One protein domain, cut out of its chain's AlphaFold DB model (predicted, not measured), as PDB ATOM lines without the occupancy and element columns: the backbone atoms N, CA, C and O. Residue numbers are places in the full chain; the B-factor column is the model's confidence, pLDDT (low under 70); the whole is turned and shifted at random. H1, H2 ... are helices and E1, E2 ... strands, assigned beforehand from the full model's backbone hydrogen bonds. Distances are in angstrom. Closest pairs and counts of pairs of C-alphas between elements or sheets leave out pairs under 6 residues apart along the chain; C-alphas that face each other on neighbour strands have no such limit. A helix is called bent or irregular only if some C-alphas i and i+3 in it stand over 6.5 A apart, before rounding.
ATOM      1  N   SER A   2     -16.996 -29.338  28.670       56.81
ATOM      2  CA  SER A   2     -18.167 -29.567  27.794       56.81
ATOM      3  C   SER A   2     -18.755 -28.300  27.167       56.81
ATOM      4  O   SER A   2     -19.055 -28.321  25.986       56.81
ATOM      5  N   GLU A   3     -18.912 -27.201  27.912       64.62
ATOM      6  CA  GLU A   3     -19.545 -25.982  27.373       64.62
ATOM      7  C   GLU A   3     -18.643 -25.237  26.380       64.62
ATOM      8  O   GLU A   3     -19.121 -24.810  25.336       64.62
ATOM      9  N   GLY A   4     -17.332 -25.170  26.642       62.31
ATOM     10  CA  GLY A   4     -16.359 -24.598  25.702       62.31
ATOM     11  C   GLY A   4     -16.274 -25.392  24.397       62.31
ATOM     12  O   GLY A   4     -16.354 -24.809  23.326       62.31
ATOM     13  N   LEU A   5     -16.216 -26.728  24.470       67.00
ATOM     14  CA  LEU A   5     -16.236 -27.579  23.272       67.00
ATOM     15  C   LEU A   5     -17.567 -27.485  22.515       67.00
ATOM     16  O   LEU A   5     -17.563 -27.428  21.290       67.00
ATOM     17  N   LYS A   6     -18.703 -27.453  23.227       69.62
ATOM     18  CA  LYS A   6     -20.028 -27.305  22.609       69.62
ATOM     19  C   LYS A   6     -20.169 -25.972  21.889       69.62
ATOM     20  O   LYS A   6     -20.626 -25.966  20.755       69.62
ATOM     21  N   ALA A   7     -19.802 -24.860  22.527       71.88
ATOM     22  CA  ALA A   7     -19.868 -23.547  21.896       71.88
ATOM     23  C   ALA A   7     -19.010 -23.533  20.625       71.88
ATOM     24  O   ALA A   7     -19.496 -23.194  19.549       71.88
ATOM     25  N   GLU A   8     -17.779 -24.021  20.746       78.31
ATOM     26  CA  GLU A   8     -16.774 -23.879  19.709       78.31
ATOM     27  C   GLU A   8     -16.976 -24.814  18.508       78.31
ATOM     28  O   GLU A   8     -16.699 -24.418  17.381       78.31
ATOM     29  N   PHE A   9     -17.468 -26.037  18.720       79.25
ATOM     30  CA  PHE A   9     -17.671 -27.034  17.658       79.25
ATOM     31  C   PHE A   9     -19.143 -27.229  17.274       79.25
ATOM     32  O   PHE A   9     -19.470 -28.114  16.490       79.25
ATOM     33  N   SER A  10     -20.053 -26.390  17.775       76.56
ATOM     34  CA  SER A  10     -21.452 -26.413  17.320       76.56
ATOM     35  C   SER A  10     -21.633 -25.926  15.878       76.56
ATOM     36  O   SER A  10     -22.641 -26.253  15.254       76.56
ATOM     37  N   GLN A  11     -20.689 -25.136  15.355       77.75
ATOM     38  CA  GLN A  11     -20.811 -24.456  14.055       77.75
ATOM     39  C   GLN A  11     -19.626 -24.687  13.108       77.75
ATOM     40  O   GLN A  11     -19.579 -24.095  12.032       77.75
ATOM     41  N   ARG A  12     -18.661 -25.530  13.482       84.06
ATOM     42  CA  ARG A  12     -17.505 -25.852  12.639       84.06
ATOM     43  C   ARG A  12     -17.081 -27.297  12.815       84.06
ATOM     44  O   ARG A  12     -17.384 -27.905  13.838       84.06
ATOM     45  N   ALA A  13     -16.337 -27.782  11.826       86.75
ATOM     46  CA  ALA A  13     -15.689 -29.077  11.906       86.75
ATOM     47  C   ALA A  13     -14.703 -29.134  13.082       86.75
ATOM     48  O   ALA A  13     -14.138 -28.114  13.501       86.75
ATOM     49  N   PHE A  14     -14.516 -30.332  13.613       91.06
ATOM     50  CA  PHE A  14     -13.566 -30.606  14.667       91.06
ATOM     51  C   PHE A  14     -12.136 -30.389  14.167       91.06
ATOM     52  O   PHE A  14     -11.743 -30.818  13.085       91.06
ATOM     53  N   ASP A  15     -11.342 -29.709  14.987       91.69
ATOM     54  CA  ASP A  15      -9.962 -29.362  14.672       91.69
ATOM     55  C   ASP A  15      -9.102 -29.631  15.906       91.69
ATOM     56  O   ASP A  15      -9.321 -29.080  16.991       91.69
ATOM     57  N   THR A  16      -8.110 -30.500  15.742       94.25
ATOM     58  CA  THR A  16      -7.190 -30.886  16.813       94.25
ATOM     59  C   THR A  16      -6.293 -29.724  17.250       94.25
ATOM     60  O   THR A  16      -5.922 -29.653  18.419       94.25
ATOM     61  N   SER A  17      -5.995 -28.771  16.364       94.81
ATOM     62  CA  SER A  17      -5.227 -27.557  16.678       94.81
ATOM     63  C   SER A  17      -6.022 -26.622  17.583       94.81
ATOM     64  O   SER A  17      -5.495 -26.071  18.547       94.81
ATOM     65  N   VAL A  18      -7.319 -26.479  17.309       92.69
ATOM     66  CA  VAL A  18      -8.251 -25.764  18.186       92.69
ATOM     67  C   VAL A  18      -8.363 -26.476  19.528       92.69
ATOM     68  O   VAL A  18      -8.294 -25.832  20.576       92.69
ATOM     69  N   LEU A  19      -8.533 -27.801  19.520       93.38
ATOM     70  CA  LEU A  19      -8.610 -28.572  20.756       93.38
ATOM     71  C   LEU A  19      -7.348 -28.373  21.607       93.38
ATOM     72  O   LEU A  19      -7.467 -28.196  22.816       93.38
ATOM     73  N   ALA A  20      -6.162 -28.328  20.991       95.31
ATOM     74  CA  ALA A  20      -4.913 -28.036  21.689       95.31
ATOM     75  C   ALA A  20      -4.967 -26.681  22.416       95.31
ATOM     76  O   ALA A  20      -4.622 -26.615  23.593       95.31
ATOM     77  N   GLN A  21      -5.475 -25.626  21.766       93.50
ATOM     78  CA  GLN A  21      -5.633 -24.301  22.387       93.50
ATOM     79  C   GLN A  21      -6.597 -24.330  23.582       93.50
ATOM     80  O   GLN A  21      -6.313 -23.739  24.627       93.50
ATOM     81  N   ILE A  22      -7.715 -25.052  23.453       91.31
ATOM     82  CA  ILE A  22      -8.687 -25.234  24.542       91.31
ATOM     83  C   ILE A  22      -8.042 -25.984  25.713       91.31
ATOM     84  O   ILE A  22      -8.238 -25.607  26.868       91.31
ATOM     85  N   ILE A  23      -7.261 -27.030  25.442       93.25
ATOM     86  CA  ILE A  23      -6.555 -27.790  26.480       93.25
ATOM     87  C   ILE A  23      -5.513 -26.921  27.181       93.25
ATOM     88  O   ILE A  23      -5.434 -26.961  28.404       93.25
ATOM     89  N   ASP A  24      -4.772 -26.093  26.448       93.19
ATOM     90  CA  ASP A  24      -3.792 -25.169  27.027       93.19
ATOM     91  C   ASP A  24      -4.455 -24.163  27.983       93.19
ATOM     92  O   ASP A  24      -3.944 -23.872  29.068       93.19
ATOM     93  N   GLN A  25      -5.646 -23.671  27.630       91.31
ATOM     94  CA  GLN A  25      -6.453 -22.860  28.539       91.31
ATOM     95  C   GLN A  25      -6.894 -23.654  29.776       91.31
ATOM     96  O   GLN A  25      -6.703 -23.181  30.896       91.31
ATOM     97  N   LEU A  26      -7.427 -24.864  29.591       89.25
ATOM     98  CA  LEU A  26      -7.853 -25.725  30.697       89.25
ATOM     99  C   LEU A  26      -6.695 -26.097  31.624       89.25
ATOM    100  O   LEU A  26      -6.902 -26.225  32.827       89.25
ATOM    101  N   LYS A  27      -5.482 -26.254  31.087       90.44
ATOM    102  CA  LYS A  27      -4.283 -26.504  31.880       90.44
ATOM    103  C   LYS A  27      -3.981 -25.332  32.806       90.44
ATOM    104  O   LYS A  27      -3.766 -25.565  33.990       90.44
ATOM    105  N   ARG A  28      -4.020 -24.095  32.301       89.56
ATOM    106  CA  ARG A  28      -3.834 -22.897  33.138       89.56
ATOM    107  C   ARG A  28      -4.878 -22.828  34.252       89.56
ATOM    108  O   ARG A  28      -4.511 -22.689  35.411       89.56
ATOM    109  N   GLU A  29      -6.152 -23.044  33.922       89.12
ATOM    110  CA  GLU A  29      -7.236 -23.078  34.918       89.12
ATOM    111  C   GLU A  29      -7.052 -24.203  35.951       89.12
ATOM    112  O   GLU A  29      -7.371 -24.039  37.129       89.12
ATOM    113  N   PHE A  30      -6.567 -25.369  35.518       88.38
ATOM    114  CA  PHE A  30      -6.293 -26.497  36.400       88.38
ATOM    115  C   PHE A  30      -5.121 -26.206  37.340       88.38
ATOM    116  O   PHE A  30      -5.235 -26.466  38.538       88.38
ATOM    117  N   ASP A  31      -4.026 -25.648  36.820       87.31
ATOM    118  CA  ASP A  31      -2.836 -25.294  37.597       87.31
ATOM    119  C   ASP A  31      -3.177 -24.223  38.652       87.31
ATOM    120  O   ASP A  31      -2.814 -24.381  39.820       87.31
ATOM    121  N   GLU A  32      -3.958 -23.200  38.281       88.38
ATOM    122  CA  GLU A  32      -4.458 -22.159  39.193       88.38
ATOM    123  C   GLU A  32      -5.301 -22.735  40.340       88.38
ATOM    124  O   GLU A  32      -5.150 -22.330  41.491       88.38
ATOM    125  N   ARG A  33      -6.177 -23.707  40.049       87.31
ATOM    126  CA  ARG A  33      -7.062 -24.329  41.054       87.31
ATOM    127  C   ARG A  33      -6.377 -25.387  41.912       87.31
ATOM    128  O   ARG A  33      -6.887 -25.713  42.979       87.31
ATOM    129  N   SER A  34      -5.280 -25.964  41.433       82.62
ATOM    130  CA  SER A  34      -4.590 -27.073  42.105       82.62
ATOM    131  C   SER A  34      -3.512 -26.607  43.085       82.62
ATOM    132  O   SER A  34      -2.848 -27.453  43.688       82.62
ATOM    133  N   GLU A  35      -3.296 -25.289  43.208       76.94
ATOM    134  CA  GLU A  35      -2.273 -24.650  44.057       76.94
ATOM    135  C   GLU A  35      -0.857 -25.249  43.885       76.94
ATOM    136  O   GLU A  35      -0.009 -25.156  44.769       76.94
ATOM    137  N   GLY A  36      -0.583 -25.910  42.752       64.56
ATOM    138  CA  GLY A  36       0.679 -26.610  42.487       64.56
ATOM    139  C   GLY A  36       0.951 -27.866  43.336       64.56
ATOM    140  O   GLY A  36       2.060 -28.392  43.278       64.56
ATOM    141  N   VAL A  37      -0.018 -28.370  44.111       64.44
ATOM    142  CA  VAL A  37       0.199 -29.476  45.074       64.44
ATOM    143  C   VAL A  37      -0.043 -30.865  44.463       64.44
ATOM    144  O   VAL A  37       0.489 -31.870  44.939       64.44
ATOM    145  N   ALA A  38      -0.846 -30.960  43.401       79.00
ATOM    146  CA  ALA A  38      -1.228 -32.245  42.822       79.00
ATOM    147  C   ALA A  38      -0.069 -32.886  42.040       79.00
ATOM    148  O   ALA A  38       0.399 -32.337  41.043       79.00
ATOM    149  N   ALA A  39       0.356 -34.082  42.452       87.88
ATOM    150  CA  ALA A  39       1.352 -34.857  41.721       87.88
ATOM    151  C   ALA A  39       0.861 -35.197  40.299       87.88
ATOM    152  O   ALA A  39      -0.313 -35.501  40.110       87.88
ATOM    153  N   GLU A  40       1.754 -35.221  39.304       90.44
ATOM    154  CA  GLU A  40       1.386 -35.448  37.891       90.44
ATOM    155  C   GLU A  40       0.532 -36.715  37.679       90.44
ATOM    156  O   GLU A  40      -0.395 -36.732  36.869       90.44
ATOM    157  N   TRP A  41       0.779 -37.785  38.445       91.44
ATOM    158  CA  TRP A  41      -0.003 -39.022  38.346       91.44
ATOM    159  C   TRP A  41      -1.475 -38.858  38.758       91.44
ATOM    160  O   TRP A  41      -2.280 -39.738  38.468       91.44
ATOM    161  N   SER A  42      -1.865 -37.780  39.438       89.00
ATOM    162  CA  SER A  42      -3.263 -37.523  39.802       89.00
ATOM    163  C   SER A  42      -3.981 -36.605  38.813       89.00
ATOM    164  O   SER A  42      -5.166 -36.331  38.992       89.00
ATOM    165  N   TRP A  43      -3.294 -36.116  37.778       91.31
ATOM    166  CA  TRP A  43      -3.879 -35.185  36.818       91.31
ATOM    167  C   TRP A  43      -4.894 -35.870  35.876       91.31
ATOM    168  O   TRP A  43      -4.825 -37.095  35.650       91.31
ATOM    169  N   PRO A  44      -5.847 -35.109  35.298       90.06
ATOM    170  CA  PRO A  44      -6.873 -35.645  34.404       90.06
ATOM    171  C   PRO A  44      -6.300 -36.251  33.116       90.06
ATOM    172  O   PRO A  44      -5.410 -35.688  32.486       90.06
ATOM    173  N   VAL A  45      -6.853 -37.390  32.706       92.94
ATOM    174  CA  VAL A  45      -6.642 -38.047  31.404       92.94
ATOM    175  C   VAL A  45      -7.960 -38.704  31.048       92.94
ATOM    176  O   VAL A  45      -8.618 -39.264  31.931       92.94
ATOM    177  N   ALA A  46      -8.305 -38.661  29.772       92.31
ATOM    178  CA  ALA A  46      -9.518 -39.226  29.227       92.31
ATOM    179  C   ALA A  46      -9.214 -40.071  27.985       92.31
ATOM    180  O   ALA A  46      -8.330 -39.751  27.185       92.31
ATOM    181  N   ALA A  47      -9.992 -41.135  27.822       94.81
ATOM    182  CA  ALA A  47     -10.296 -41.678  26.510       94.81
ATOM    183  C   ALA A  47     -11.411 -40.832  25.882       94.81
ATOM    184  O   ALA A  47     -12.235 -40.247  26.595       94.81
ATOM    185  N   ALA A  48     -11.423 -40.735  24.560       94.44
ATOM    186  CA  ALA A  48     -12.450 -39.992  23.847       94.44
ATOM    187  C   ALA A  48     -12.645 -40.557  22.445       94.44
ATOM    188  O   ALA A  48     -11.710 -41.032  21.806       94.44
ATOM    189  N   VAL A  49     -13.867 -40.452  21.944       95.44
ATOM    190  CA  VAL A  49     -14.181 -40.694  20.541       95.44
ATOM    191  C   VAL A  49     -15.068 -39.563  20.054       95.44
ATOM    192  O   VAL A  49     -16.070 -39.231  20.689       95.44
ATOM    193  N   LEU A  50     -14.668 -38.949  18.950       94.19
ATOM    194  CA  LEU A  50     -15.453 -37.946  18.250       94.19
ATOM    195  C   LEU A  50     -15.752 -38.477  16.860       94.19
ATOM    196  O   LEU A  50     -14.876 -39.047  16.212       94.19
ATOM    197  N   VAL A  51     -16.994 -38.305  16.426       94.62
ATOM    198  CA  VAL A  51     -17.440 -38.713  15.098       94.62
ATOM    199  C   VAL A  51     -18.101 -37.522  14.447       94.62
ATOM    200  O   VAL A  51     -19.138 -37.049  14.912       94.62
ATOM    201  N   GLU A  52     -17.490 -37.057  13.372       93.56
ATOM    202  CA  GLU A  52     -18.078 -36.079  12.478       93.56
ATOM    203  C   GLU A  52     -18.806 -36.806  11.365       93.56
ATOM    204  O   GLU A  52     -18.275 -37.748  10.778       93.56
ATOM    205  N   ILE A  53     -20.041 -36.382  11.112       92.56
ATOM    206  CA  ILE A  53     -20.914 -36.972  10.105       92.56
ATOM    207  C   ILE A  53     -21.404 -35.837   9.214       92.56
ATOM    208  O   ILE A  53     -22.161 -34.976   9.665       92.56
ATOM    209  N   SER A  54     -20.993 -35.853   7.952       90.69
ATOM    210  CA  SER A  54     -21.491 -34.969   6.897       90.69
ATOM    211  C   SER A  54     -22.212 -35.787   5.826       90.69
ATOM    212  O   SER A  54     -22.060 -37.002   5.721       90.69
ATOM    213  N   GLU A  55     -23.057 -35.130   5.036       88.31
ATOM    214  CA  GLU A  55     -23.703 -35.749   3.878       88.31
ATOM    215  C   GLU A  55     -23.417 -34.901   2.642       88.31
ATOM    216  O   GLU A  55     -23.749 -33.716   2.609       88.31
ATOM    217  N   PHE A  56     -22.829 -35.522   1.623       83.06
ATOM    218  CA  PHE A  56     -22.567 -34.902   0.330       83.06
ATOM    219  C   PHE A  56     -22.977 -35.862  -0.787       83.06
ATOM    220  O   PHE A  56     -22.661 -37.047  -0.751       83.06
ATOM    221  N   ASP A  57     -23.757 -35.363  -1.748       81.94
ATOM    222  CA  ASP A  57     -24.237 -36.122  -2.916       81.94
ATOM    223  C   ASP A  57     -24.869 -37.501  -2.601       81.94
ATOM    224  O   ASP A  57     -24.771 -38.470  -3.345       81.94
ATOM    225  N   GLY A  58     -25.528 -37.619  -1.442       81.56
ATOM    226  CA  GLY A  58     -26.163 -38.873  -1.014       81.56
ATOM    227  C   GLY A  58     -25.240 -39.915  -0.401       81.56
ATOM    228  O   GLY A  58     -25.744 -40.944   0.052       81.56
ATOM    229  N   GLN A  59     -23.946 -39.628  -0.294       87.81
ATOM    230  CA  GLN A  59     -23.030 -40.365   0.564       87.81
ATOM    231  C   GLN A  59     -22.926 -39.689   1.928       87.81
ATOM    232  O   GLN A  59     -22.970 -38.464   2.050       87.81
ATOM    233  N   VAL A  60     -22.814 -40.511   2.967       93.12
ATOM    234  CA  VAL A  60     -22.481 -40.052   4.311       93.12
ATOM    235  C   VAL A  60     -20.972 -40.158   4.456       93.12
ATOM    236  O   VAL A  60     -20.405 -41.244   4.346       93.12
ATOM    237  N   GLU A  61     -20.322 -39.030   4.689       94.94
ATOM    238  CA  GLU A  61     -18.901 -38.973   4.998       94.94
ATOM    239  C   GLU A  61     -18.735 -38.967   6.512       94.94
ATOM    240  O   GLU A  61     -19.423 -38.239   7.233       94.94
ATOM    241  N   MET A  62     -17.839 -39.819   7.002       95.12
ATOM    242  CA  MET A  62     -17.544 -39.941   8.419       95.12
ATOM    243  C   MET A  62     -16.059 -39.737   8.663       95.12
ATOM    244  O   MET A  62     -15.233 -40.393   8.028       95.12
ATOM    245  N   THR A  63     -15.737 -38.895   9.641       96.44
ATOM    246  CA  THR A  63     -14.385 -38.783  10.195       96.44
ATOM    247  C   THR A  63     -14.433 -39.073  11.685       96.44
ATOM    248  O   THR A  63     -15.196 -38.466  12.435       96.44
ATOM    249  N   VAL A  64     -13.624 -40.035  12.119       96.62
ATOM    250  CA  VAL A  64     -13.548 -40.495  13.503       96.62
ATOM    251  C   VAL A  64     -12.199 -40.110  14.085       96.62
ATOM    252  O   VAL A  64     -11.164 -40.485  13.540       96.62
ATOM    253  N   TYR A  65     -12.219 -39.432  15.227       97.19
ATOM    254  CA  TYR A  65     -11.047 -39.132  16.043       97.19
ATOM    255  C   TYR A  65     -11.117 -39.981  17.307       97.19
ATOM    256  O   TYR A  65     -11.970 -39.751  18.168       97.19
ATOM    257  N   ARG A  66     -10.240 -40.981  17.419       96.88
ATOM    258  CA  ARG A  66     -10.205 -41.900  18.563       96.88
ATOM    259  C   ARG A  66      -8.966 -41.673  19.422       96.88
ATOM    260  O   ARG A  66      -7.843 -41.840  18.949       96.88
ATOM    261  N   TYR A  67      -9.193 -41.383  20.696       97.12
ATOM    262  CA  TYR A  67      -8.192 -41.274  21.751       97.12
ATOM    263  C   TYR A  67      -8.340 -42.448  22.722       97.12
ATOM    264  O   TYR A  67      -9.426 -42.680  23.259       97.12
ATOM    265  N   ALA A  68      -7.238 -43.152  22.981       95.69
ATOM    266  CA  ALA A  68      -7.200 -44.364  23.802       95.69
ATOM    267  C   ALA A  68      -8.220 -45.439  23.357       95.69
ATOM    268  O   ALA A  68      -8.243 -45.810  22.184       95.69
ATOM    269  N   ASP A  69      -8.989 -45.979  24.297       94.19
ATOM    270  CA  ASP A  69      -9.762 -47.223  24.209       94.19
ATOM    271  C   ASP A  69     -11.279 -47.018  24.051       94.19
ATOM    272  O   ASP A  69     -12.038 -47.984  24.044       94.19
ATOM    273  N   CYS A  70     -11.746 -45.785  23.825       96.25
ATOM    274  CA  CYS A  70     -13.114 -45.581  23.345       96.25
ATOM    275  C   CYS A  70     -13.325 -46.281  21.994       96.25
ATOM    276  O   CYS A  70     -12.446 -46.276  21.131       96.25
ATOM    277  N   PHE A  71     -14.517 -46.829  21.774       95.88
ATOM    278  CA  PHE A  71     -14.821 -47.574  20.556       95.88
ATOM    279  C   PHE A  71     -15.759 -46.796  19.625       95.88
ATOM    280  O   PHE A  71     -16.513 -45.913  20.048       95.88
ATOM    281  N   PHE A  72     -15.749 -47.185  18.351       96.38
ATOM    282  CA  PHE A  72     -16.788 -46.852  17.383       96.38
ATOM    283  C   PHE A  72     -17.117 -48.099  16.556       96.38
ATOM    284  O   PHE A  72     -16.221 -48.863  16.211       96.38
ATOM    285  N   ASN A  73     -18.395 -48.302  16.254       96.50
ATOM    286  CA  ASN A  73     -18.897 -49.383  15.414       96.50
ATOM    287  C   ASN A  73     -19.914 -48.827  14.423       96.50
ATOM    288  O   ASN A  73     -20.737 -47.974  14.772       96.50
ATOM    289  N   VAL A  74     -19.865 -49.331  13.192       94.69
ATOM    290  CA  VAL A  74     -20.732 -48.904  12.094       94.69
ATOM    291  C   VAL A  74     -21.355 -50.125  11.432       94.69
ATOM    292  O   VAL A  74     -20.651 -51.076  11.107       94.69
ATOM    293  N   VAL A  75     -22.673 -50.090  11.227       92.81
ATOM    294  CA  VAL A  75     -23.419 -51.113  10.483       92.81
ATOM    295  C   VAL A  75     -24.275 -50.433   9.419       92.81
ATOM    296  O   VAL A  75     -25.042 -49.521   9.727       92.81
ATOM    297  N   GLN A  76     -24.132 -50.884   8.171       89.19
ATOM    298  CA  GLN A  76     -24.918 -50.435   7.021       89.19
ATOM    299  C   GLN A  76     -26.025 -51.447   6.725       89.19
ATOM    300  O   GLN A  76     -25.882 -52.292   5.844       89.19
ATOM    301  N   ASP A  77     -27.094 -51.406   7.509       82.94
ATOM    302  CA  ASP A  77     -28.212 -52.335   7.363       82.94
ATOM    303  C   ASP A  77     -29.505 -51.704   7.891       82.94
ATOM    304  O   ASP A  77     -29.469 -50.784   8.716       82.94
ATOM    305  N   ASP A  78     -30.647 -52.192   7.415       78.12
ATOM    306  CA  ASP A  78     -31.954 -51.874   7.980       78.12
ATOM    307  C   ASP A  78     -32.236 -52.841   9.130       78.12
ATOM    308  O   ASP A  78     -33.008 -53.792   9.011       78.12
ATOM    309  N   LEU A  79     -31.598 -52.599  10.278       79.12
ATOM    310  CA  LEU A  79     -31.756 -53.428  11.479       79.12
ATOM    311  C   LEU A  79     -33.152 -53.300  12.132       79.12
ATOM    312  O   LEU A  79     -33.309 -53.592  13.317       79.12
ATOM    313  N   GLY A  80     -34.169 -52.843  11.390       62.59
ATOM    314  CA  GLY A  80     -35.533 -52.671  11.875       62.59
ATOM    315  C   GLY A  80     -35.590 -51.623  12.978       62.59
ATOM    316  O   GLY A  80     -35.987 -51.930  14.101       62.59
ATOM    317  N   ALA A  81     -35.151 -50.397  12.671       59.91
ATOM    318  CA  ALA A  81     -35.003 -49.315  13.644       59.91
ATOM    319  C   ALA A  81     -36.343 -48.892  14.283       59.91
ATOM    320  O   ALA A  81     -36.953 -47.887  13.916       59.91
ATOM    321  N   ASP A  82     -36.780 -49.627  15.304       59.00
ATOM    322  CA  ASP A  82     -37.962 -49.309  16.113       59.00
ATOM    323  C   ASP A  82     -37.613 -48.354  17.278       59.00
ATOM    324  O   ASP A  82     -38.478 -47.964  18.068       59.00
ATOM    325  N   VAL A  83     -36.345 -47.902  17.364       53.44
ATOM    326  CA  VAL A  83     -35.842 -46.945  18.380       53.44
ATOM    327  C   VAL A  83     -36.677 -45.664  18.423       53.44
ATOM    328  O   VAL A  83     -36.874 -45.085  19.491       53.44
ATOM    329  N   MET A  84     -37.222 -45.232  17.281       52.41
ATOM    330  CA  MET A  84     -38.076 -44.041  17.222       52.41
ATOM    331  C   MET A  84     -39.437 -44.244  17.908       52.41
ATOM    332  O   MET A  84     -40.079 -43.259  18.269       52.41
ATOM    333  N   ARG A  85     -39.890 -45.491  18.110       52.16
ATOM    334  CA  ARG A  85     -41.214 -45.808  18.676       52.16
ATOM    335  C   ARG A  85     -41.184 -46.244  20.135       52.16
ATOM    336  O   ARG A  85     -42.188 -46.083  20.825       52.16
ATOM    337  N   ARG A  86     -40.060 -46.762  20.636       52.34
ATOM    338  CA  ARG A  86     -39.928 -47.196  22.035       52.34
ATOM    339  C   ARG A  86     -38.649 -46.654  22.659       52.34
ATOM    340  O   ARG A  86     -37.632 -47.336  22.728       52.34
ATOM    341  N   ARG A  87     -38.726 -45.439  23.211       51.53
ATOM    342  CA  ARG A  87     -37.776 -44.995  24.242       51.53
ATOM    343  C   ARG A  87     -38.040 -45.807  25.507       51.53
ATOM    344  O   ARG A  87     -38.786 -45.377  26.379       51.53
ATOM    345  N   ILE A  88     -37.474 -47.007  25.591       54.72
ATOM    346  CA  ILE A  88     -37.447 -47.737  26.854       54.72
ATOM    347  C   ILE A  88     -36.413 -47.032  27.724       54.72
ATOM    348  O   ILE A  88     -35.207 -47.210  27.554       54.72
ATOM    349  N   THR A  89     -36.883 -46.205  28.651       51.69
ATOM    350  CA  THR A  89     -36.093 -45.794  29.809       51.69
ATOM    351  C   THR A  89     -35.918 -47.024  30.688       51.69
ATOM    352  O   THR A  89     -36.725 -47.290  31.573       51.69
ATOM    353  N   ALA A  90     -34.897 -47.833  30.404       54.88
ATOM    354  CA  ALA A  90     -34.397 -48.740  31.422       54.88
ATOM    355  C   ALA A  90     -33.828 -47.848  32.530       54.88
ATOM    356  O   ALA A  90     -32.919 -47.059  32.263       54.88
ATOM    357  N   GLU A  91     -34.396 -47.913  33.733       55.69
ATOM    358  CA  GLU A  91     -33.796 -47.235  34.876       55.69
ATOM    359  C   GLU A  91     -32.371 -47.773  35.042       55.69
ATOM    360  O   GLU A  91     -32.185 -48.994  35.126       55.69
ATOM    361  N   PRO A  92     -31.344 -46.906  35.036       54.00
ATOM    362  CA  PRO A  92     -29.998 -47.360  35.299       54.00
ATOM    363  C   PRO A  92     -29.960 -47.848  36.745       54.00
ATOM    364  O   PRO A  92     -29.999 -47.055  37.684       54.00
ATOM    365  N   ALA A  93     -29.889 -49.164  36.928       56.38
ATOM    366  CA  ALA A  93     -29.595 -49.733  38.228       56.38
ATOM    367  C   ALA A  93     -28.179 -49.284  38.614       56.38
ATOM    368  O   ALA A  93     -27.180 -49.813  38.117       56.38
ATOM    369  N   CYS A  94     -28.080 -48.270  39.475       55.94
ATOM    370  CA  CYS A  94     -26.836 -47.941  40.154       55.94
ATOM    371  C   CYS A  94     -26.583 -49.052  41.177       55.94
ATOM    372  O   CYS A  94     -27.033 -48.989  42.317       55.94
ATOM    373  N   LEU A  95     -25.935 -50.127  40.727       59.09
ATOM    374  CA  LEU A  95     -25.736 -51.329  41.539       59.09
ATOM    375  C   LEU A  95     -24.716 -51.123  42.668       59.09
ATOM    376  O   LEU A  95     -24.652 -51.944  43.576       59.09
ATOM    377  N   ASN A  96     -23.922 -50.047  42.631       62.97
ATOM    378  CA  ASN A  96     -22.834 -49.821  43.576       62.97
ATOM    379  C   ASN A  96     -22.815 -48.382  44.093       62.97
ATOM    380  O   ASN A  96     -22.899 -47.432  43.318       62.97
ATOM    381  N   LEU A 128      -6.114 -38.480  25.726       95.62
ATOM    382  CA  LEU A 128      -6.270 -37.037  25.845       95.62
ATOM    383  C   LEU A 128      -5.958 -36.605  27.281       95.62
ATOM    384  O   LEU A 128      -6.464 -37.195  28.235       95.62
ATOM    385  N   THR A 129      -5.121 -35.590  27.461       95.50
ATOM    386  CA  THR A 129      -4.625 -35.144  28.774       95.50
ATOM    387  C   THR A 129      -4.687 -33.622  28.890       95.50
ATOM    388  O   THR A 129      -5.118 -32.948  27.957       95.50
ATOM    389  N   ILE A 130      -4.238 -33.061  30.017       92.38
ATOM    390  CA  ILE A 130      -4.084 -31.603  30.135       92.38
ATOM    391  C   ILE A 130      -2.837 -31.070  29.406       92.38
ATOM    392  O   ILE A 130      -2.611 -29.867  29.372       92.38
ATOM    393  N   ASN A 131      -2.017 -31.937  28.808       94.25
ATOM    394  CA  ASN A 131      -0.975 -31.527  27.874       94.25
ATOM    395  C   ASN A 131      -1.604 -31.239  26.505       94.25
ATOM    396  O   ASN A 131      -2.161 -32.146  25.885       94.25
ATOM    397  N   ALA A 132      -1.502 -30.002  26.013       95.12
ATOM    398  CA  ALA A 132      -2.101 -29.596  24.740       95.12
ATOM    399  C   ALA A 132      -1.625 -30.427  23.539       95.12
ATOM    400  O   ALA A 132      -2.405 -30.672  22.618       95.12
ATOM    401  N   GLY A 133      -0.393 -30.952  23.579       96.69
ATOM    402  CA  GLY A 133       0.122 -31.858  22.550       96.69
ATOM    403  C   GLY A 133      -0.713 -33.132  22.396       96.69
ATOM    404  O   GLY A 133      -0.800 -33.681  21.300       96.69
ATOM    405  N   SER A 134      -1.413 -33.552  23.455       97.12
ATOM    406  CA  SER A 134      -2.268 -34.738  23.410       97.12
ATOM    407  C   SER A 134      -3.496 -34.596  22.509       97.12
ATOM    408  O   SER A 134      -4.065 -35.607  22.105       97.12
ATOM    409  N   ALA A 135      -3.872 -33.373  22.113       96.62
ATOM    410  CA  ALA A 135      -4.922 -33.156  21.118       96.62
ATOM    411  C   ALA A 135      -4.598 -33.817  19.769       96.62
ATOM    412  O   ALA A 135      -5.507 -34.238  19.057       96.62
ATOM    413  N   MET A 136      -3.312 -33.961  19.438       96.94
ATOM    414  CA  MET A 136      -2.851 -34.553  18.180       96.94
ATOM    415  C   MET A 136      -2.742 -36.081  18.229       96.94
ATOM    416  O   MET A 136      -2.455 -36.706  17.214       96.94
ATOM    417  N   ASN A 137      -2.987 -36.702  19.385       97.12
ATOM    418  CA  ASN A 137      -2.802 -38.142  19.571       97.12
ATOM    419  C   ASN A 137      -3.924 -39.006  18.970       97.12
ATOM    420  O   ASN A 137      -3.886 -40.234  19.095       97.12
ATOM    421  N   ALA A 138      -4.950 -38.390  18.379       96.50
ATOM    422  CA  ALA A 138      -6.068 -39.120  17.806       96.50
ATOM    423  C   ALA A 138      -5.590 -40.075  16.710       96.50
ATOM    424  O   ALA A 138      -4.889 -39.684  15.779       96.50
ATOM    425  N   THR A 139      -6.075 -41.312  16.753       96.62
ATOM    426  CA  THR A 139      -6.170 -42.105  15.527       96.62
ATOM    427  C   THR A 139      -7.315 -41.535  14.698       96.62
ATOM    428  O   THR A 139      -8.453 -41.525  15.172       96.62
ATOM    429  N   VAL A 140      -7.012 -41.058  13.488       96.75
ATOM    430  CA  VAL A 140      -7.999 -40.467  12.576       96.75
ATOM    431  C   VAL A 140      -8.372 -41.472  11.495       96.75
ATOM    432  O   VAL A 140      -7.497 -42.039  10.842       96.75
ATOM    433  N   ILE A 141      -9.671 -41.710  11.322       96.75
ATOM    434  CA  ILE A 141     -10.211 -42.643  10.329       96.75
ATOM    435  C   ILE A 141     -11.305 -41.917   9.554       96.75
ATOM    436  O   ILE A 141     -12.310 -41.527  10.146       96.75
ATOM    437  N   SER A 142     -11.125 -41.764   8.243       95.81
ATOM    438  CA  SER A 142     -12.110 -41.142   7.351       95.81
ATOM    439  C   SER A 142     -12.585 -42.133   6.300       95.81
ATOM    440  O   SER A 142     -11.773 -42.839   5.699       95.81
ATOM    441  N   PHE A 143     -13.896 -42.206   6.092       95.00
ATOM    442  CA  PHE A 143     -14.509 -43.129   5.141       95.00
ATOM    443  C   PHE A 143     -15.912 -42.663   4.739       95.00
ATOM    444  O   PHE A 143     -16.551 -41.876   5.438       95.00
ATOM    445  N   SER A 144     -16.394 -43.169   3.604       94.00
ATOM    446  CA  SER A 144     -17.742 -42.904   3.099       94.00
ATOM    447  C   SER A 144     -18.614 -44.145   3.244       94.00
ATOM    448  O   SER A 144     -18.165 -45.265   2.994       94.00
ATOM    449  N   VAL A 145     -19.870 -43.940   3.626       92.62
ATOM    450  CA  VAL A 145     -20.881 -44.987   3.784       92.62
ATOM    451  C   VAL A 145     -22.218 -44.542   3.206       92.62
ATOM    452  O   VAL A 145     -22.570 -43.364   3.170       92.62
ATOM    453  N   SER A 146     -22.996 -45.520   2.767       90.69
ATOM    454  CA  SER A 146     -24.370 -45.342   2.310       90.69
ATOM    455  C   SER A 146     -25.373 -45.644   3.425       90.69
ATOM    456  O   SER A 146     -25.073 -46.377   4.368       90.69
ATOM    457  N   ARG A 147     -26.577 -45.080   3.287       89.75
ATOM    458  CA  ARG A 147     -27.736 -45.334   4.158       89.75
ATOM    459  C   ARG A 147     -28.480 -46.614   3.733       89.75
ATOM    460  O   ARG A 147     -28.445 -46.929   2.544       89.75
ATOM    461  N   PRO A 148     -29.236 -47.276   4.632       90.62
ATOM    462  CA  PRO A 148     -29.394 -46.988   6.065       90.62
ATOM    463  C   PRO A 148     -28.108 -47.245   6.861       90.62
ATOM    464  O   PRO A 148     -27.293 -48.081   6.484       90.62
ATOM    465  N   LEU A 149     -27.912 -46.486   7.942       91.38
ATOM    466  CA  LEU A 149     -26.671 -46.492   8.717       91.38
ATOM    467  C   LEU A 149     -26.939 -46.424  10.221       91.38
ATOM    468  O   LEU A 149     -27.658 -45.542  10.693       91.38
ATOM    469  N   HIS A 150     -26.283 -47.301  10.975       93.00
ATOM    470  CA  HIS A 150     -26.212 -47.272  12.431       93.00
ATOM    471  C   HIS A 150     -24.776 -47.004  12.874       93.00
ATOM    472  O   HIS A 150     -23.858 -47.718  12.476       93.00
ATOM    473  N   VAL A 151     -24.594 -46.015  13.745       94.81
ATOM    474  CA  VAL A 151     -23.306 -45.673  14.356       94.81
ATOM    475  C   VAL A 151     -23.447 -45.784  15.865       94.81
ATOM    476  O   VAL A 151     -24.306 -45.128  16.454       94.81
ATOM    477  N   LEU A 152     -22.611 -46.603  16.497       96.31
ATOM    478  CA  LEU A 152     -22.510 -46.707  17.949       96.31
ATOM    479  C   LEU A 152     -21.105 -46.307  18.381       96.31
ATOM    480  O   LEU A 152     -20.127 -46.906  17.942       96.31
ATOM    481  N   VAL A 153     -21.016 -45.341  19.283       97.00
ATOM    482  CA  VAL A 153     -19.764 -44.962  19.944       97.00
ATOM    483  C   VAL A 153     -19.915 -45.033  21.448       97.00
ATOM    484  O   VAL A 153     -21.025 -44.867  21.956       97.00
ATOM    485  N   GLY A 154     -18.827 -45.260  22.176       96.00
ATOM    486  CA  GLY A 154     -18.894 -45.333  23.633       96.00
ATOM    487  C   GLY A 154     -17.562 -45.583  24.324       96.00
ATOM    488  O   GLY A 154     -16.505 -45.623  23.690       96.00
ATOM    489  N   SER A 155     -17.629 -45.735  25.647       95.56
ATOM    490  CA  SER A 155     -16.480 -46.134  26.463       95.56
ATOM    491  C   SER A 155     -16.171 -47.624  26.314       95.56
ATOM    492  O   SER A 155     -17.054 -48.440  26.033       95.56
ATOM    493  N   ASP A 156     -14.916 -47.983  26.564       93.94
ATOM    494  CA  ASP A 156     -14.443 -49.363  26.696       93.94
ATOM    495  C   ASP A 156     -15.276 -50.170  27.708       93.94
ATOM    496  O   ASP A 156     -15.578 -51.339  27.476       93.94
ATOM    497  N   GLY A 157     -15.755 -49.525  28.779       93.19
ATOM    498  CA  GLY A 157     -16.649 -50.123  29.769       93.19
ATOM    499  C   GLY A 157     -17.913 -50.751  29.170       93.19
ATOM    500  O   GLY A 157     -18.344 -51.807  29.634       93.19
ATOM    501  N   LEU A 158     -18.484 -50.160  28.110       94.94
ATOM    502  CA  LEU A 158     -19.601 -50.757  27.366       94.94
ATOM    503  C   LEU A 158     -19.124 -51.880  26.429       94.94
ATOM    504  O   LEU A 158     -19.800 -52.906  26.314       94.94
ATOM    505  N   ALA A 159     -17.945 -51.713  25.821       95.44
ATOM    506  CA  ALA A 159     -17.330 -52.686  24.918       95.44
ATOM    507  C   ALA A 159     -16.918 -54.001  25.576       95.44
ATOM    508  O   ALA A 159     -16.821 -55.030  24.902       95.44
ATOM    509  N   ARG A 160     -16.776 -54.017  26.908       93.12
ATOM    510  CA  ARG A 160     -16.482 -55.237  27.671       93.12
ATOM    511  C   ARG A 160     -17.416 -56.392  27.319       93.12
ATOM    512  O   ARG A 160     -16.947 -57.523  27.313       93.12
ATOM    513  N   LEU A 161     -18.685 -56.134  26.977       93.19
ATOM    514  CA  LEU A 161     -19.638 -57.170  26.555       93.19
ATOM    515  C   LEU A 161     -19.123 -58.047  25.400       93.19
ATOM    516  O   LEU A 161     -19.330 -59.259  25.443       93.19
ATOM    517  N   TRP A 162     -18.430 -57.469  24.415       95.00
ATOM    518  CA  TRP A 162     -17.936 -58.202  23.241       95.00
ATOM    519  C   TRP A 162     -16.414 -58.359  23.192       95.00
ATOM    520  O   TRP A 162     -15.922 -59.341  22.644       95.00
ATOM    521  N   GLU A 163     -15.635 -57.450  23.780       92.69
ATOM    522  CA  GLU A 163     -14.164 -57.532  23.717       92.69
ATOM    523  C   GLU A 163     -13.578 -58.419  24.812       92.69
ATOM    524  O   GLU A 163     -12.613 -59.155  24.589       92.69
ATOM    525  N   VAL A 164     -14.182 -58.359  25.998       90.31
ATOM    526  CA  VAL A 164     -13.634 -58.949  27.220       90.31
ATOM    527  C   VAL A 164     -14.436 -60.171  27.637       90.31
ATOM    528  O   VAL A 164     -13.897 -61.254  27.836       90.31
ATOM    529  N   TYR A 165     -15.739 -59.977  27.784       89.56
ATOM    530  CA  TYR A 165     -16.673 -60.967  28.285       89.56
ATOM    531  C   TYR A 165     -17.095 -61.973  27.223       89.56
ATOM    532  O   TYR A 165     -17.531 -63.061  27.599       89.56
ATOM    533  N   ARG A 166     -16.944 -61.617  25.934       90.88
ATOM    534  CA  ARG A 166     -17.354 -62.438  24.781       90.88
ATOM    535  C   ARG A 166     -18.798 -62.940  24.924       90.88
ATOM    536  O   ARG A 166     -19.116 -64.057  24.542       90.88
ATOM    537  N   GLU A 167     -19.645 -62.124  25.549       91.69
ATOM    538  CA  GLU A 167     -21.060 -62.420  25.787       91.69
ATOM    539  C   GLU A 167     -21.897 -62.131  24.545       91.69
ATOM    540  O   GLU A 167     -22.934 -62.753  24.348       91.69
ATOM    541  N   LEU A 168     -21.454 -61.158  23.750       94.75
ATOM    542  CA  LEU A 168     -22.075 -60.765  22.498       94.75
ATOM    543  C   LEU A 168     -21.005 -60.626  21.424       94.75
ATOM    544  O   LEU A 168     -19.883 -60.201  21.706       94.75
ATOM    545  N   GLU A 169     -21.391 -60.878  20.184       95.44
ATOM    546  CA  GLU A 169     -20.706 -60.332  19.022       95.44
ATOM    547  C   GLU A 169     -21.099 -58.861  18.811       95.44
ATOM    548  O   GLU A 169     -22.173 -58.403  19.219       95.44
ATOM    549  N   VAL A 170     -20.253 -58.098  18.111       94.69
ATOM    550  CA  VAL A 170     -20.538 -56.683  17.798       94.69
ATOM    551  C   VAL A 170     -21.871 -56.536  17.053       94.69
ATOM    552  O   VAL A 170     -22.644 -55.625  17.345       94.69
ATOM    553  N   ALA A 171     -22.180 -57.456  16.134       92.69
ATOM    554  CA  ALA A 171     -23.435 -57.449  15.382       92.69
ATOM    555  C   ALA A 171     -24.672 -57.593  16.291       92.69
ATOM    556  O   ALA A 171     -25.671 -56.901  16.093       92.69
ATOM    557  N   GLU A 172     -24.597 -58.430  17.328       93.88
ATOM    558  CA  GLU A 172     -25.686 -58.612  18.293       93.88
ATOM    559  C   GLU A 172     -25.866 -57.365  19.164       93.88
ATOM    560  O   GLU A 172     -26.990 -56.910  19.382       93.88
ATOM    561  N   ALA A 173     -24.760 -56.754  19.607       94.81
ATOM    562  CA  ALA A 173     -24.798 -55.488  20.333       94.81
ATOM    563  C   ALA A 173     -25.441 -54.372  19.488       94.81
ATOM    564  O   ALA A 173     -26.292 -53.628  19.984       94.81
ATOM    565  N   MET A 174     -25.092 -54.294  18.200       94.06
ATOM    566  CA  MET A 174     -25.679 -53.339  17.256       94.06
ATOM    567  C   MET A 174     -27.171 -53.591  17.035       94.06
ATOM    568  O   MET A 174     -27.941 -52.632  17.032       94.06
ATOM    569  N   SER A 175     -27.600 -54.853  16.931       91.88
ATOM    570  CA  SER A 175     -29.020 -55.211  16.840       91.88
ATOM    571  C   SER A 175     -29.798 -54.762  18.083       91.88
ATOM    572  O   SER A 175     -30.792 -54.051  17.955       91.88
ATOM    573  N   ILE A 176     -29.299 -55.051  19.294       91.94
ATOM    574  CA  ILE A 176     -29.932 -54.613  20.554       91.94
ATOM    575  C   ILE A 176     -30.084 -53.092  20.595       91.94
ATOM    576  O   ILE A 176     -31.133 -52.574  20.987       91.94
ATOM    577  N   VAL A 177     -29.042 -52.361  20.206       91.81
ATOM    578  CA  VAL A 177     -29.075 -50.897  20.176       91.81
ATOM    579  C   VAL A 177     -30.071 -50.396  19.129       91.81
ATOM    580  O   VAL A 177     -30.861 -49.501  19.428       91.81
ATOM    581  N   ALA A 178     -30.095 -51.002  17.943       89.56
ATOM    582  CA  ALA A 178     -31.015 -50.661  16.863       89.56
ATOM    583  C   ALA A 178     -32.490 -50.963  17.178       89.56
ATOM    584  O   ALA A 178     -33.366 -50.304  16.627       89.56
ATOM    585  N   THR A 179     -32.795 -51.913  18.062       87.12
ATOM    586  CA  THR A 179     -34.187 -52.261  18.401       87.12
ATOM    587  C   THR A 179     -34.637 -51.712  19.750       87.12
ATOM    588  O   THR A 179     -35.831 -51.568  20.005       87.12
ATOM    589  N   SER A 180     -33.708 -51.474  20.674       85.25
ATOM    590  CA  SER A 180     -34.020 -51.216  22.088       85.25
ATOM    591  C   SER A 180     -33.167 -50.123  22.732       85.25
ATOM    592  O   SER A 180     -33.382 -49.790  23.898       85.25
ATOM    593  N   GLY A 181     -32.236 -49.532  21.980       87.81
ATOM    594  CA  GLY A 181     -31.405 -48.416  22.412       87.81
ATOM    595  C   GLY A 181     -30.248 -48.801  23.339       87.81
ATOM    596  O   GLY A 181     -30.166 -49.900  23.891       87.81
ATOM    597  N   VAL A 182     -29.346 -47.838  23.551       91.25
ATOM    598  CA  VAL A 182     -28.121 -48.006  24.359       91.25
ATOM    599  C   VAL A 182     -28.427 -48.386  25.810       91.25
ATOM    600  O   VAL A 182     -27.722 -49.206  26.390       91.25
ATOM    601  N   ALA A 183     -29.509 -47.861  26.394       88.81
ATOM    602  CA  ALA A 183     -29.895 -48.175  27.771       88.81
ATOM    603  C   ALA A 183     -30.137 -49.681  27.981       88.81
ATOM    604  O   ALA A 183     -29.775 -50.229  29.023       88.81
ATOM    605  N   ARG A 184     -30.691 -50.376  26.976       89.38
ATOM    606  CA  ARG A 184     -30.891 -51.828  27.034       89.38
ATOM    607  C   ARG A 184     -29.567 -52.588  26.996       89.38
ATOM    608  O   ARG A 184     -29.418 -53.561  27.733       89.38
ATOM    609  N   LEU A 185     -28.610 -52.131  26.189       92.56
ATOM    610  CA  LEU A 185     -27.268 -52.712  26.134       92.56
ATOM    611  C   LEU A 185     -26.528 -52.530  27.470       92.56
ATOM    612  O   LEU A 185     -25.953 -53.483  27.991       92.56
ATOM    613  N   VAL A 186     -26.633 -51.348  28.089       92.25
ATOM    614  CA  VAL A 186     -26.087 -51.092  29.434       92.25
ATOM    615  C   VAL A 186     -26.754 -51.990  30.481       92.25
ATOM    616  O   VAL A 186     -26.063 -52.586  31.302       92.25
ATOM    617  N   ALA A 187     -28.079 -52.150  30.447       88.38
ATOM    618  CA  ALA A 187     -28.773 -53.061  31.359       88.38
ATOM    619  C   ALA A 187     -28.293 -54.517  31.198       88.38
ATOM    620  O   ALA A 187     -28.106 -55.212  32.197       88.38
ATOM    621  N   ARG A 188     -28.031 -54.965  29.959       90.00
ATOM    622  CA  ARG A 188     -27.460 -56.292  29.684       90.00
ATOM    623  C   ARG A 188     -26.059 -56.444  30.281       90.00
ATOM    624  O   ARG A 188     -25.802 -57.455  30.930       90.00
ATOM    625  N   LEU A 189     -25.198 -55.432  30.130       91.62
ATOM    626  CA  LEU A 189     -23.880 -55.382  30.775       91.62
ATOM    627  C   LEU A 189     -23.999 -55.522  32.298       91.62
ATOM    628  O   LEU A 189     -23.335 -56.367  32.891       91.62
ATOM    629  N   ARG A 190     -24.880 -54.746  32.939       89.44
ATOM    630  CA  ARG A 190     -25.036 -54.787  34.403       89.44
ATOM    631  C   ARG A 190     -25.602 -56.112  34.905       89.44
ATOM    632  O   ARG A 190     -25.146 -56.615  35.928       89.44
ATOM    633  N   GLN A 191     -26.549 -56.708  34.179       87.69
ATOM    634  CA  GLN A 191     -27.062 -58.044  34.492       87.69
ATOM    635  C   GLN A 191     -25.946 -59.097  34.434       87.69
ATOM    636  O   GLN A 191     -25.860 -59.973  35.297       87.69
ATOM    637  N   PHE A 192     -25.086 -58.999  33.424       87.31
ATOM    638  CA  PHE A 192     -23.948 -59.889  33.270       87.31
ATOM    639  C   PHE A 192     -22.939 -59.724  34.416       87.31
ATOM    640  O   PHE A 192     -22.548 -60.712  35.034       87.31
ATOM    641  N   GLU A 193     -22.555 -58.489  34.748       86.06
ATOM    642  CA  GLU A 193     -21.590 -58.196  35.819       86.06
ATOM    643  C   GLU A 193     -22.094 -58.609  37.212       86.06
ATOM    644  O   GLU A 193     -21.296 -58.957  38.078       86.06
ATOM    645  N   ALA A 194     -23.413 -58.622  37.427       82.69
ATOM    646  CA  ALA A 194     -24.029 -59.090  38.668       82.69
ATOM    647  C   ALA A 194     -24.098 -60.628  38.794       82.69
ATOM    648  O   ALA A 194     -24.483 -61.139  39.848       82.69
ATOM    649  N   SER A 195     -23.761 -61.382  37.741       80.81
ATOM    650  CA  SER A 195     -23.894 -62.843  37.738       80.81
ATOM    651  C   SER A 195     -22.789 -63.521  38.573       80.81
ATOM    652  O   SER A 195     -21.605 -63.222  38.384       80.81
ATOM    653  N   PRO A 196     -23.130 -64.461  39.481       69.62
ATOM    654  CA  PRO A 196     -22.152 -65.144  40.329       69.62
ATOM    655  C   PRO A 196     -21.076 -65.886  39.521       69.62
ATOM    656  O   PRO A 196     -21.377 -66.520  38.513       69.62
ATOM    657  N   GLY A 197     -19.825 -65.855  39.995       66.31
ATOM    658  CA  GLY A 197     -18.727 -66.670  39.451       66.31
ATOM    659  C   GLY A 197     -17.833 -66.002  38.401       66.31
ATOM    660  O   GLY A 197     -16.894 -66.638  37.932       66.31
ATOM    661  N   ARG A 198     -18.050 -64.725  38.053       65.44
ATOM    662  CA  ARG A 198     -17.260 -64.024  37.015       65.44
ATOM    663  C   ARG A 198     -16.058 -63.204  37.517       65.44
ATOM    664  O   ARG A 198     -15.487 -62.421  36.767       65.44
ATOM    665  N   SER A 199     -15.600 -63.414  38.752       52.34
ATOM    666  CA  SER A 199     -14.485 -62.668  39.367       52.34
ATOM    667  C   SER A 199     -13.074 -63.153  38.977       52.34
ATOM    668  O   SER A 199     -12.156 -63.043  39.786       52.34
ATOM    669  N   GLN A 200     -12.884 -63.733  37.788       54.38
ATOM    670  CA  GLN A 200     -11.623 -64.402  37.412       54.38
ATOM    671  C   GLN A 200     -10.700 -63.598  36.492       54.38
ATOM    672  O   GLN A 200      -9.644 -64.090  36.106       54.38
ATOM    673  N   LEU A 201     -11.058 -62.367  36.142       58.88
ATOM    674  CA  LEU A 201     -10.174 -61.506  35.364       58.88
ATOM    675  C   LEU A 201      -9.509 -60.506  36.310       58.88
ATOM    676  O   LEU A 201     -10.189 -59.932  37.158       58.88
ATOM    677  N   ASP A 202      -8.203 -60.275  36.144       61.16
ATOM    678  CA  ASP A 202      -7.358 -59.324  36.898       61.16
ATOM    679  C   ASP A 202      -7.733 -57.837  36.658       61.16
ATOM    680  O   ASP A 202      -6.892 -56.930  36.580       61.16
ATOM    681  N   MET A 203      -9.027 -57.567  36.523       67.50
ATOM    682  CA  MET A 203      -9.630 -56.304  36.137       67.50
ATOM    683  C   MET A 203     -10.665 -55.854  37.161       67.50
ATOM    684  O   MET A 203     -11.185 -56.628  37.964       67.50
ATOM    685  N   LYS A 204     -11.003 -54.566  37.091       70.94
ATOM    686  CA  LYS A 204     -12.088 -53.974  37.870       70.94
ATOM    687  C   LYS A 204     -13.404 -54.731  37.580       70.94
ATOM    688  O   LYS A 204     -13.717 -54.940  36.402       70.94
ATOM    689  N   PRO A 205     -14.190 -55.121  38.603       71.94
ATOM    690  CA  PRO A 205     -15.419 -55.896  38.401       71.94
ATOM    691  C   PRO A 205     -16.477 -55.174  37.561       71.94
ATOM    692  O   PRO A 205     -17.164 -55.797  36.765       71.94
ATOM    693  N   VAL A 206     -16.584 -53.855  37.727       79.62
ATOM    694  CA  VAL A 206     -17.569 -52.997  37.061       79.62
ATOM    695  C   VAL A 206     -16.854 -51.756  36.577       79.62
ATOM    696  O   VAL A 206     -16.077 -51.184  37.342       79.62
ATOM    697  N   ASP A 207     -17.131 -51.321  35.351       84.75
ATOM    698  CA  ASP A 207     -16.600 -50.057  34.845       84.75
ATOM    699  C   ASP A 207     -17.667 -49.077  34.370       84.75
ATOM    700  O   ASP A 207     -18.823 -49.457  34.143       84.75
ATOM    701  N   ASP A 208     -17.280 -47.809  34.247       87.38
ATOM    702  CA  ASP A 208     -18.160 -46.759  33.749       87.38
ATOM    703  C   ASP A 208     -18.471 -47.018  32.269       87.38
ATOM    704  O   ASP A 208     -17.586 -47.157  31.426       87.38
ATOM    705  N   ALA A 209     -19.761 -47.122  31.953       90.56
ATOM    706  CA  ALA A 209     -20.234 -47.510  30.631       90.56
ATOM    707  C   ALA A 209     -21.156 -46.424  30.086       90.56
ATOM    708  O   ALA A 209     -22.190 -46.121  30.686       90.56
ATOM    709  N   CYS A 210     -20.796 -45.856  28.941       91.69
ATOM    710  CA  CYS A 210     -21.634 -44.911  28.219       91.69
ATOM    711  C   CYS A 210     -21.583 -45.189  26.717       91.69
ATOM    712  O   CYS A 210     -20.643 -45.805  26.213       91.69
ATOM    713  N   GLY A 211     -22.607 -44.728  26.004       93.81
ATOM    714  CA  GLY A 211     -22.623 -44.805  24.554       93.81
ATOM    715  C   GLY A 211     -23.645 -43.873  23.923       93.81
ATOM    716  O   GLY A 211     -24.623 -43.472  24.558       93.81
ATOM    717  N   ILE A 212     -23.401 -43.540  22.662       94.06
ATOM    718  CA  ILE A 212     -24.269 -42.739  21.808       94.06
ATOM    719  C   ILE A 212     -24.560 -43.571  20.566       94.06
ATOM    720  O   ILE A 212     -23.644 -44.074  19.917       94.06
ATOM    721  N   HIS A 213     -25.843 -43.704  20.246       93.31
ATOM    722  CA  HIS A 213     -26.306 -44.336  19.020       93.31
ATOM    723  C   HIS A 213     -26.907 -43.285  18.095       93.31
ATOM    724  O   HIS A 213     -27.795 -42.533  18.499       93.31
ATOM    725  N   VAL A 214     -26.426 -43.256  16.856       92.00
ATOM    726  CA  VAL A 214     -26.976 -42.452  15.767       92.00
ATOM    727  C   VAL A 214     -27.517 -43.403  14.708       92.00
ATOM    728  O   VAL A 214     -26.835 -44.335  14.285       92.00
ATOM    729  N   PHE A 215     -28.753 -43.167  14.280       91.06
ATOM    730  CA  PHE A 215     -29.370 -43.876  13.167       91.06
ATOM    731  C   PHE A 215     -29.715 -42.889  12.056       91.06
ATOM    732  O   PHE A 215     -30.392 -41.888  12.299       91.06
ATOM    733  N   MET A 216     -29.267 -43.192  10.842       89.69
ATOM    734  CA  MET A 216     -29.594 -42.447   9.632       89.69
ATOM    735  C   MET A 216     -30.406 -43.369   8.711       89.69
ATOM    736  O   MET A 216     -29.836 -44.296   8.131       89.69
ATOM    737  N   PRO A 217     -31.727 -43.157   8.578       87.69
ATOM    738  CA  PRO A 217     -32.577 -44.034   7.780       87.69
ATOM    739  C   PRO A 217     -32.247 -43.932   6.291       87.69
ATOM    740  O   PRO A 217     -31.688 -42.931   5.836       87.69
TER     741      PRO A 217
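This is residues 2 to 96 and 128 to 217 of the 228 residues of an uncharacterized protein of Stenotrophomonas maltophilia (UniProt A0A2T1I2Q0). Two antiparallel sheets of three strands each stand partly face to face as a sandwich, their strands nearly aligned, and H4 and the bent helix H5 cover the face of the sheet E3 E5 E6 that looks away from the other sheet. At one end of the longer, twisted sheet E1 E2 E4 sit H2 and the short H3, with H1 near H2. The printed part has 185 residues with five named helices and six named strands, in the order H1 H2 E1 E2 E3 H3 E4 E5 H4 H5 E6, and its class is mixed, helices and strands. The whole is compact, with a radius of gyration of the C-alphas of 18.7 A, and flat, spanning 52 by 51 by 26 A.

H1 is residues 2 to 9 and begins with C-alpha 2 at (-18.167, -29.567, 27.794). H2, residues 16 to 33, is 25.1 A long. E1, residues 48 to 56, runs 26.1 A from C-alpha 48 at (-12.450, -39.992, 23.847). E2, residues 59 to 67, is 25.9 A long, and E3 is residues 71 to 75. After the cut come H3, residues 132 to 137, E4, residues 139 to 145, 19.0 A long, and E5, residues 149 to 154. H4 is residues 156 to 163; it is neither bent nor irregular, but only just: C-alphas 158 and 161 are 6.5 A apart. H5, residues 170 to 193, was assigned as one helix by its hydrogen bonds but is bent, with C-alphas 179 and 182 9.5 A apart. Its arms are H5a, residues 170 to 179, and H5b, residues 182 to 193, 16.7 A long. E6, residues 211 to 216, ends with C-alpha 216 at (-29.594, -42.447, 9.632).

In the sandwich, two sheets face to face, the facing parts are 10.7 A centre to centre and the strands stand at 9 degrees; the closest C-alphas of E1 and E3, those of Val 49 and Phe 71, are 6.9 A apart. E1 and E2 form a hairpin, with N 50 and O 65 at 2.9 A. E2 and E4 are antiparallel, with N 64 and O 141 at 2.8 A. In the other sheet E5 is the inner strand: N 73 and O 152 of E3 and E5 are at 2.8 A, N 151 and O 214 of E5 and E6 at 2.9 A. H4, H5a and H5b with this sheet make two layers, helices on one face of a sheet. H5a runs across the strands, at 72 degrees to E3 on the local plane, at a height over the sheet of 8.9 A. H5b only just stands up from the sheet, rising 41 degrees, and lies over E6. H4 and H5b only just touch, with 3 pairs of C-alphas within 8 A, the closest being Leu 161 and Leu 189 at 6.2 A. H3 only grazes the sheet E1 E2 E4 with residues 134 to 137. H2 touches H3 with residues 16 to 24 alone, the closest C-alphas being Ala 20 and Ala 132 at 4.4 A, at a steep tilt of 41 degrees, opposite ways. H1 is close to H2 but not clearly touching, the C-alphas of Gly 4 and Ile 22 being 7.8 A apart. Each O i to N i+4 pair is within hydrogen-bond range in H1, H2, H5a and H5b; in H4 2 of 4 are, and in H3 0 of 2, beside 3 of 3 O i to N i+3 pairs.

The two C-alphas farthest apart, those of Val 37 and Asp 57, are 54.3 A apart. Residues 97 to 127 are not printed, and C-alphas 96 and 128 are 27.4 A apart across the cut. The links H2 to E1 and H5 to E6 are long. Residues 45 to 46 pair antiparallel with residues 128 to 129. The mean pLDDT of the printed part is 85.3; it is under 70 at residues 2 to 6, 36 to 37, 80 to 96 and 196 to 203.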